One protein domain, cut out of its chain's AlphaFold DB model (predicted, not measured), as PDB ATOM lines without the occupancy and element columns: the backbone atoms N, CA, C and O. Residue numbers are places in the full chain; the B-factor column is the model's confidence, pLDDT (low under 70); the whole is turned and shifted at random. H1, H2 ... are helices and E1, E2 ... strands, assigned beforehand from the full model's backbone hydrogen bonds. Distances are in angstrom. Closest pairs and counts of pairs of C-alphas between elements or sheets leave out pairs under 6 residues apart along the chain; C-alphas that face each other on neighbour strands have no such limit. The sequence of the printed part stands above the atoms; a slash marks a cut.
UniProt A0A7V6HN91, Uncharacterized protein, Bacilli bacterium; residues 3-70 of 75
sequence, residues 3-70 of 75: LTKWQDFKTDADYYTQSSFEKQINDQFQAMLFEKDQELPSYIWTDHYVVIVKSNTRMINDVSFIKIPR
ATOM      1  N   LEU A   3     112.622 212.090 207.054       87.00
ATOM      2  CA  LEU A   3     112.790 212.180 208.491       87.00
ATOM      3  C   LEU A   3     111.916 211.107 209.145       87.00
ATOM      4  O   LEU A   3     110.712 211.045 208.916       87.00
ATOM      5  N   THR A   4     112.531 210.258 209.963       88.38
ATOM      6  CA  THR A   4     111.848 209.216 210.758       88.38
ATOM      7  C   THR A   4     111.403 209.720 212.130       88.38
ATOM      8  O   THR A   4     110.971 208.958 212.986       88.38
ATOM      9  N   LYS A   5     111.560 211.020 212.368       87.00
ATOM     10  CA  LYS A   5     111.102 211.719 213.564       87.00
ATOM     11  C   LYS A   5     110.121 212.779 213.126       87.00
ATOM     12  O   LYS A   5     110.312 213.338 212.052       87.00
ATOM     13  N   TRP A   6     109.122 213.050 213.951       88.62
ATOM     14  CA  TRP A   6     108.184 214.128 213.695       88.62
ATOM     15  C   TRP A   6     108.877 215.493 213.792       88.62
ATOM     16  O   TRP A   6     109.784 215.690 214.602       88.62
ATOM     17  N   GLN A   7     108.437 216.429 212.962       87.94
ATOM     18  CA  GLN A   7     108.892 217.809 212.925       87.94
ATOM     19  C   GLN A   7     107.628 218.622 212.827       87.94
ATOM     20  O   GLN A   7     106.903 218.530 211.838       87.94
ATOM     21  N   ASP A   8     107.362 219.375 213.886       88.56
ATOM     22  CA  ASP A   8     106.192 220.222 213.924       88.56
ATOM     23  C   ASP A   8     106.259 221.221 212.776       88.56
ATOM     24  O   ASP A   8     107.286 221.866 212.539       88.56
ATOM     25  N   PHE A   9     105.146 221.340 212.070       84.12
ATOM     26  CA  PHE A   9     104.998 222.310 211.007       84.12
ATOM     27  C   PHE A   9     103.700 223.072 211.206       84.12
ATOM     28  O   PHE A   9     102.687 222.555 211.687       84.12
ATOM     29  N   LYS A  10     103.758 224.346 210.844       80.44
ATOM     30  CA  LYS A  10     102.616 225.239 210.880       80.44
ATOM     31  C   LYS A  10     102.170 225.499 209.457       80.44
ATOM     32  O   LYS A  10     102.995 225.761 208.587       80.44
ATOM     33  N   THR A  11     100.869 225.482 209.247       76.25
ATOM     34  CA  THR A  11     100.244 225.998 208.037       76.25
ATOM     35  C   THR A  11      99.430 227.230 208.408       76.25
ATOM     36  O   THR A  11      99.245 227.538 209.589       76.25
ATOM     37  N   ASP A  12      98.967 227.983 207.417       69.62
ATOM     38  CA  ASP A  12      98.128 229.151 207.693       69.62
ATOM     39  C   ASP A  12      96.787 228.771 208.344       69.62
ATOM     40  O   ASP A  12      96.188 229.599 209.028       69.62
ATOM     41  N   ALA A  13      96.356 227.514 208.192       67.94
ATOM     42  CA  ALA A  13      95.148 226.980 208.811       67.94
ATOM     43  C   ALA A  13      95.390 226.397 210.215       67.94
ATOM     44  O   ALA A  13      94.600 226.664 211.117       67.94
ATOM     45  N   ASP A  14      96.466 225.628 210.420       74.69
ATOM     46  CA  ASP A  14      96.620 224.816 211.633       74.69
ATOM     47  C   ASP A  14      98.080 224.556 212.040       74.69
ATOM     48  O   ASP A  14      99.021 224.669 211.250       74.69
ATOM     49  N   TYR A  15      98.272 224.185 213.309       83.00
ATOM     50  CA  TYR A  15      99.564 223.746 213.843       83.00
ATOM     51  C   TYR A  15      99.574 222.228 214.029       83.00
ATOM     52  O   TYR A  15      98.882 221.685 214.896       83.00
ATOM     53  N   TYR A  16     100.384 221.538 213.230       85.12
ATOM     54  CA  TYR A  16     100.444 220.082 213.227       85.12
ATOM     55  C   TYR A  16     101.598 219.592 214.101       85.12
ATOM     56  O   TYR A  16     102.754 219.536 213.684       85.12
ATOM     57  N   THR A  17     101.253 219.209 215.331       89.75
ATOM     58  CA  THR A  17     102.121 218.398 216.197       89.75
ATOM     59  C   THR A  17     101.892 216.917 215.955       89.75
ATOM     60  O   THR A  17     100.819 216.530 215.485       89.75
ATOM     61  N   GLN A  18     102.853 216.084 216.366       88.88
ATOM     62  CA  GLN A  18     102.739 214.627 216.272       88.88
ATOM     63  C   GLN A  18     101.416 214.148 216.877       88.88
ATOM     64  O   GLN A  18     100.613 213.507 216.209       88.88
ATOM     65  N   SER A  19     101.131 214.573 218.110       87.81
ATOM     66  CA  SER A  19      99.924 214.181 218.834       87.81
ATOM     67  C   SER A  19      98.632 214.675 218.181       87.81
ATOM     68  O   SER A  19      97.607 214.002 218.279       87.81
ATOM     69  N   SER A  20      98.640 215.861 217.564       88.25
ATOM     70  CA  SER A  20      97.463 216.390 216.861       88.25
ATOM     71  C   SER A  20      97.192 215.587 215.589       88.25
ATOM     72  O   SER A  20      96.070 215.136 215.357       88.25
ATOM     73  N   PHE A  21      98.245 215.325 214.816       86.88
ATOM     74  CA  PHE A  21      98.167 214.564 213.579       86.88
ATOM     75  C   PHE A  21      97.752 213.108 213.815       86.88
ATOM     76  O   PHE A  21      96.827 212.625 213.161       86.88
ATOM     77  N   GLU A  22      98.368 212.423 214.782       87.50
ATOM     78  CA  GLU A  22      98.025 211.036 215.123       87.50
ATOM     79  C   GLU A  22      96.565 210.916 215.579       87.50
ATOM     80  O   GLU A  22      95.871 209.985 215.177       87.50
ATOM     81  N   LYS A  23      96.044 211.900 216.328       88.25
ATOM     82  CA  LYS A  23      94.617 211.959 216.693       88.25
ATOM     83  C   LYS A  23      93.703 212.204 215.494       88.25
ATOM     84  O   LYS A  23      92.631 211.612 215.426       88.25
ATOM     85  N   GLN A  24      94.098 213.076 214.569       84.44
ATOM     86  CA  GLN A  24      93.286 213.427 213.402       84.44
ATOM     87  C   GLN A  24      93.200 212.281 212.390       84.44
ATOM     88  O   GLN A  24      92.130 212.003 211.850       84.44
ATOM     89  N   ILE A  25      94.323 211.613 212.120       82.56
ATOM     90  CA  ILE A  25      94.378 210.470 211.200       82.56
ATOM     91  C   ILE A  25      93.912 209.180 211.888       82.56
ATOM     92  O   ILE A  25      93.493 208.251 211.186       82.56
ATOM     93  N   ASN A  26      93.918 209.173 213.228       86.75
ATOM     94  CA  ASN A  26      93.706 208.021 214.101       86.75
ATOM     95  C   ASN A  26      94.660 206.872 213.749       86.75
ATOM     96  O   ASN A  26      94.244 205.726 213.585       86.75
ATOM     97  N   ASP A  27      95.927 207.220 213.536       86.88
ATOM     98  CA  ASP A  27      96.980 206.302 213.112       86.88
ATOM     99  C   ASP A  27      98.342 206.784 213.616       86.88
ATOM    100  O   ASP A  27      98.506 207.963 213.938       86.88
ATOM    101  N   GLN A  28      99.318 205.882 213.675       89.25
ATOM    102  CA  GLN A  28     100.632 206.170 214.245       89.25
ATOM    103  C   GLN A  28     101.606 206.688 213.185       89.25
ATOM    104  O   GLN A  28     101.733 206.109 212.103       89.25
ATOM    105  N   PHE A  29     102.324 207.767 213.496       90.75
ATOM    106  CA  PHE A  29     103.334 208.327 212.601       90.75
ATOM    107  C   PHE A  29     104.564 207.415 212.489       90.75
ATOM    108  O   PHE A  29     105.073 206.912 213.489       90.75
ATOM    109  N   GLN A  30     105.086 207.263 211.269       90.50
ATOM    110  CA  GLN A  30     106.287 206.473 210.981       90.50
ATOM    111  C   GLN A  30     107.407 207.334 210.384       90.50
ATOM    112  O   GLN A  30     108.549 207.302 210.844       90.50
ATOM    113  N   ALA A  31     107.104 208.104 209.339       90.69
ATOM    114  CA  ALA A  31     108.095 208.932 208.658       90.69
ATOM    115  C   ALA A  31     107.440 210.072 207.882       90.69
ATOM    116  O   ALA A  31     106.267 210.012 207.537       90.69
ATOM    117  N   MET A  32     108.212 211.091 207.528       91.00
ATOM    118  CA  MET A  32     107.783 212.175 206.643       91.00
ATOM    119  C   MET A  32     108.893 212.541 205.663       91.00
ATOM    120  O   MET A  32     110.079 212.419 205.966       91.00
ATOM    121  N   LEU A  33     108.516 212.981 204.470       89.88
ATOM    122  CA  LEU A  33     109.415 213.478 203.440       89.88
ATOM    123  C   LEU A  33     109.205 214.975 203.283       89.88
ATOM    124  O   LEU A  33     108.100 215.406 202.988       89.88
ATOM    125  N   PHE A  34     110.290 215.731 203.384       86.44
ATOM    126  CA  PHE A  34     110.357 217.120 202.944       86.44
ATOM    127  C   PHE A  34     111.005 217.144 201.572       86.44
ATOM    128  O   PHE A  34     112.111 216.615 201.409       86.44
ATOM    129  N   GLU A  35     110.361 217.723 200.570       83.31
ATOM    130  CA  GLU A  35     111.052 217.999 199.314       83.31
ATOM    131  C   GLU A  35     112.088 219.119 199.492       83.31
ATOM    132  O   GLU A  35     112.091 219.854 200.481       83.31
ATOM    133  N   LYS A  36     113.067 219.173 198.581       72.44
ATOM    134  CA  LYS A  36     114.102 220.215 198.631       72.44
ATOM    135  C   LYS A  36     113.431 221.586 198.536       72.44
ATOM    136  O   LYS A  36     112.521 221.759 197.734       72.44
ATOM    137  N   ASP A  37     113.892 222.509 199.378       70.75
ATOM    138  CA  ASP A  37     113.399 223.889 199.458       70.75
ATOM    139  C   ASP A  37     111.946 224.034 199.956       70.75
ATOM    140  O   ASP A  37     111.354 225.102 199.822       70.75
ATOM    141  N   GLN A  38     111.371 222.990 200.574       74.94
ATOM    142  CA  GLN A  38     110.065 223.066 201.234       74.94
ATOM    143  C   GLN A  38     110.188 223.043 202.761       74.94
ATOM    144  O   GLN A  38     110.857 222.188 203.339       74.94
ATOM    145  N   GLU A  39     109.486 223.970 203.414       75.62
ATOM    146  CA  GLU A  39     109.345 224.029 204.878       75.62
ATOM    147  C   GLU A  39     108.249 223.088 205.405       75.62
ATOM    148  O   GLU A  39     108.144 222.861 206.608       75.62
ATOM    149  N   LEU A  40     107.440 222.527 204.501       82.69
ATOM    150  CA  LEU A  40     106.352 221.602 204.804       82.69
ATOM    151  C   LEU A  40     106.704 220.183 204.336       82.69
ATOM    152  O   LEU A  40     107.341 220.029 203.288       82.69
ATOM    153  N   PRO A  41     106.277 219.140 205.069       87.62
ATOM    154  CA  PRO A  41     106.440 217.772 204.606       87.62
ATOM    155  C   PRO A  41     105.518 217.544 203.415       87.62
ATOM    156  O   PRO A  41     104.329 217.793 203.519       87.62
ATOM    157  N   SER A  42     106.030 217.037 202.302       88.50
ATOM    158  CA  SER A  42     105.249 216.710 201.104       88.50
ATOM    159  C   SER A  42     104.537 215.356 201.249       88.50
ATOM    160  O   SER A  42     103.460 215.145 200.693       88.50
ATOM    161  N   TYR A  43     105.112 214.434 202.033       88.69
ATOM    162  CA  TYR A  43     104.509 213.135 202.352       88.69
ATOM    163  C   TYR A  43     104.692 212.802 203.826       88.69
ATOM    164  O   TYR A  43     105.746 213.065 204.399       88.69
ATOM    165  N   ILE A  44     103.691 212.167 204.419       90.75
ATOM    166  CA  ILE A  44     103.706 211.661 205.786       90.75
ATOM    167  C   ILE A  44     103.222 210.212 205.740       90.75
ATOM    168  O   ILE A  44     102.088 209.933 205.365       90.75
ATOM    169  N   TRP A  45     104.087 209.276 206.102       91.38
ATOM    170  CA  TRP A  45     103.748 207.874 206.277       91.38
ATOM    171  C   TRP A  45     103.302 207.618 207.704       91.38
ATOM    172  O   TRP A  45     104.003 207.944 208.667       91.38
ATOM    173  N   THR A  46     102.160 206.964 207.805       90.19
ATOM    174  CA  THR A  46     101.673 206.327 209.016       90.19
ATOM    175  C   THR A  46     101.698 204.811 208.834       90.19
ATOM    176  O   THR A  46     102.148 204.299 207.797       90.19
ATOM    177  N   ASP A  47     101.268 204.088 209.861       88.06
ATOM    178  CA  ASP A  47     101.228 202.628 209.855       88.06
ATOM    179  C   ASP A  47     100.309 202.091 208.740       88.06
ATOM    180  O   ASP A  47     100.723 201.277 207.913       88.06
ATOM    181  N   HIS A  48      99.110 202.665 208.610       86.88
ATOM    182  CA  HIS A  48      98.076 202.211 207.678       86.88
ATOM    183  C   HIS A  48      97.879 203.129 206.467       86.88
ATOM    184  O   HIS A  48      97.283 202.711 205.468       86.88
ATOM    185  N   TYR A  49      98.365 204.370 206.517       88.75
ATOM    186  CA  TYR A  49      98.104 205.376 205.491       88.75
ATOM    187  C   TYR A  49      99.365 206.125 205.052       88.75
ATOM    188  O   TYR A  49     100.397 206.169 205.716       88.75
ATOM    189  N   VAL A  50      99.283 206.725 203.872       89.44
ATOM    190  CA  VAL A  50     100.222 207.731 203.384       89.44
ATOM    191  C   VAL A  50      99.430 208.998 203.157       89.44
ATOM    192  O   VAL A  50      98.493 209.021 202.363       89.44
ATOM    193  N   VAL A  51      99.787 210.053 203.870       88.50
ATOM    194  CA  VAL A  51      99.185 211.369 203.729       88.50
ATOM    195  C   VAL A  51     100.086 212.211 202.838       88.50
ATOM    196  O   VAL A  51     101.237 212.472 203.171       88.50
ATOM    197  N   ILE A  52      99.575 212.629 201.685       88.88
ATOM    198  CA  ILE A  52     100.255 213.570 200.795       88.88
ATOM    199  C   ILE A  52      99.809 214.971 201.180       88.88
ATOM    200  O   ILE A  52      98.611 215.252 201.172       88.88
ATOM    201  N   VAL A  53     100.758 215.849 201.475       85.31
ATOM    202  CA  VAL A  53     100.485 217.257 201.753       85.31
ATOM    203  C   VAL A  53     100.820 218.052 200.499       85.31
ATOM    204  O   VAL A  53     101.943 218.012 199.997       85.31
ATOM    205  N   LYS A  54      99.837 218.773 199.967       81.81
ATOM    206  CA  LYS A  54     100.031 219.668 198.825       81.81
ATOM    207  C   LYS A  54      99.766 221.101 199.252       81.81
ATOM    208  O   LYS A  54      98.641 221.430 199.614       81.81
ATOM    209  N   SER A  55     100.782 221.950 199.168       71.81
ATOM    210  CA  SER A  55     100.641 223.396 199.348       71.81
ATOM    211  C   SER A  55     100.062 224.024 198.078       71.81
ATOM    212  O   SER A  55     100.695 223.961 197.018       71.81
ATOM    213  N   ASN A  56      98.882 224.637 198.153       62.16
ATOM    214  CA  ASN A  56      98.313 225.386 197.031       62.16
ATOM    215  C   ASN A  56      98.689 226.867 197.159       62.16
ATOM    216  O   ASN A  56      98.059 227.623 197.881       62.16
ATOM    217  N   THR A  57      99.705 227.319 196.427       55.50
ATOM    218  CA  THR A  57     100.229 228.698 196.509       55.50
ATOM    219  C   THR A  57      99.388 229.748 195.769       55.50
ATOM    220  O   THR A  57      99.833 230.878 195.583       55.50
ATOM    221  N   ARG A  58      98.181 229.410 195.292       52.09
ATOM    222  CA  ARG A  58      97.459 230.263 194.330       52.09
ATOM    223  C   ARG A  58      96.605 231.385 194.919       52.09
ATOM    224  O   ARG A  58      96.288 232.284 194.150       52.09
ATOM    225  N   MET A  59      96.230 231.384 196.203       48.62
ATOM    226  CA  MET A  59      95.449 232.512 196.766       48.62
ATOM    227  C   MET A  59      95.311 232.521 198.297       48.62
ATOM    228  O   MET A  59      95.127 233.579 198.886       48.62
ATOM    229  N   ILE A  60      95.400 231.356 198.934       50.66
ATOM    230  CA  ILE A  60      95.370 231.127 200.383       50.66
ATOM    231  C   ILE A  60      96.426 230.040 200.591       50.66
ATOM    232  O   ILE A  60      96.451 229.116 199.783       50.66
ATOM    233  N   ASN A  61      97.303 230.141 201.592       54.31
ATOM    234  CA  ASN A  61      98.280 229.096 201.945       54.31
ATOM    235  C   ASN A  61      97.571 227.854 202.532       54.31
ATOM    236  O   ASN A  61      97.815 227.412 203.655       54.31
ATOM    237  N   ASP A  62      96.637 227.310 201.768       60.03
ATOM    238  CA  ASP A  62      95.835 226.168 202.134       60.03
ATOM    239  C   ASP A  62      96.604 224.898 201.766       60.03
ATOM    240  O   ASP A  62      97.172 224.761 200.671       60.03
ATOM    241  N   VAL A  63      96.672 223.983 202.726       72.12
ATOM    242  CA  VAL A  63      97.343 222.696 202.584       72.12
ATOM    243  C   VAL A  63      96.299 221.606 202.413       72.12
ATOM    244  O   VAL A  63      95.461 221.360 203.273       72.12
ATOM    245  N   SER A  64      96.356 220.909 201.287       76.75
ATOM    246  CA  SER A  64      95.476 219.772 201.045       76.75
ATOM    247  C   SER A  64      96.146 218.487 201.520       76.75
ATOM    248  O   SER A  64      97.214 218.131 201.021       76.75
ATOM    249  N   PHE A  65      95.496 217.777 202.445       80.62
ATOM    250  CA  PHE A  65      95.921 216.458 202.916       80.62
ATOM    251  C   PHE A  65      95.163 215.364 202.166       80.62
ATOM    252  O   PHE A  65      93.950 215.216 202.309       80.62
ATOM    253  N   ILE A  66      95.877 214.575 201.370       84.12
ATOM    254  CA  ILE A  66      95.315 213.440 200.637       84.12
ATOM    255  C   ILE A  66      95.738 212.164 201.354       84.12
ATOM    256  O   ILE A  66      96.908 211.795 201.323       84.12
ATOM    257  N   LYS A  67      94.785 211.487 201.992       86.12
ATOM    258  CA  LYS A  67      95.008 210.216 202.688       86.12
ATOM    259  C   LYS A  67      94.884 209.052 201.704       86.12
ATOM    260  O   LYS A  67      93.840 208.874 201.084       86.12
ATOM    261  N   ILE A  68      95.942 208.257 201.579       86.19
ATOM    262  CA  ILE A  68      96.009 207.075 200.714       86.19
ATOM    263  C   ILE A  68      96.202 205.836 201.597       86.19
ATOM    264  O   ILE A  68      97.169 205.792 202.354       86.19
ATOM    265  N   PRO A  69      95.316 204.828 201.541       84.31
ATOM    266  CA  PRO A  69      95.491 203.587 202.293       84.31
ATOM    267  C   PRO A  69      96.691 202.792 201.766       84.31
ATOM    268  O   PRO A  69      96.842 202.608 200.559       84.31
ATOM    269  N   ARG A  70      97.548 202.308 202.672       78.38
ATOM    270  CA  ARG A  70      98.664 201.403 202.340       78.38
ATOM    271  C   ARG A  70      98.201 199.969 202.135       78.38
ATOM    272  O   ARG A  70      98.811 199.236 201.363       78.38
TER     273      ARG A  70
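Overview. This is residues 3 to 70 of the 75 residues of an uncharacterized protein of Bacilli bacterium (UniProt A0A7V6HN91). One twisted sheet of four strands makes a wall, with the short helix H1 and the unnamed stretch of residues 3 to 17 over one face and the other face bare. The strands follow each other in a meander, each the antiparallel neighbour of the one before, in the order E1, E2, E3, E4. The printed part has 68 residues with one named helix, followed by the four named strands; the class is mixed, helices and strands. It is compact, with a radius of gyration of the C-alphas of 11.4 A and spans of 33 by 23 by 20 A.

Along the chain. Start at Leu 3; residues 3 to 17 hold no named element, but residues 9 to 10 pair with 15 to 16, antiparallel. Find C-alpha 18 at (102.739, 214.627, 216.272), where H1, residues 18 to 25, begins. Then come E1, residues 29 to 34, and E2, residues 41 to 46. E3, residues 49 to 56, spans 21.7 A. E4, residues 62 to 69, spans 22.6 A and ends at C-alpha 69, (95.491, 203.587, 202.293).

Arrangement. Look first at the hairpin E1 and E2, where N 33 and O 43 are 2.8 A apart, within hydrogen-bond range. In the hairpin E2 and E3, N 51 and O 44 are within range at 2.7 A. In the hairpin E3 and E4, N 52 and O 66 are within range at 2.8 A. The edge strands E1 and E4 are apart. H1 is on the sheet at a height of 9.4 A, only just over E2 with 3 of its C-alphas, and runs across the strands at 73 degrees to E2 on the local plane. The closest C-alphas of H1 and E1 are those of Glu 22 and Phe 29, 6.5 A apart. In H1 every O i to N i+4 pair is within hydrogen-bond range.

Size, cuts and confidence. The two C-alphas farthest apart, those of Asp 47 and Met 59, are 33.1 A apart. The printed part has no cut, and no link between named elements is long. Mean pLDDT of the printed part is 81.4; look for values under 70 at residues 12 to 13 and 56 to 62.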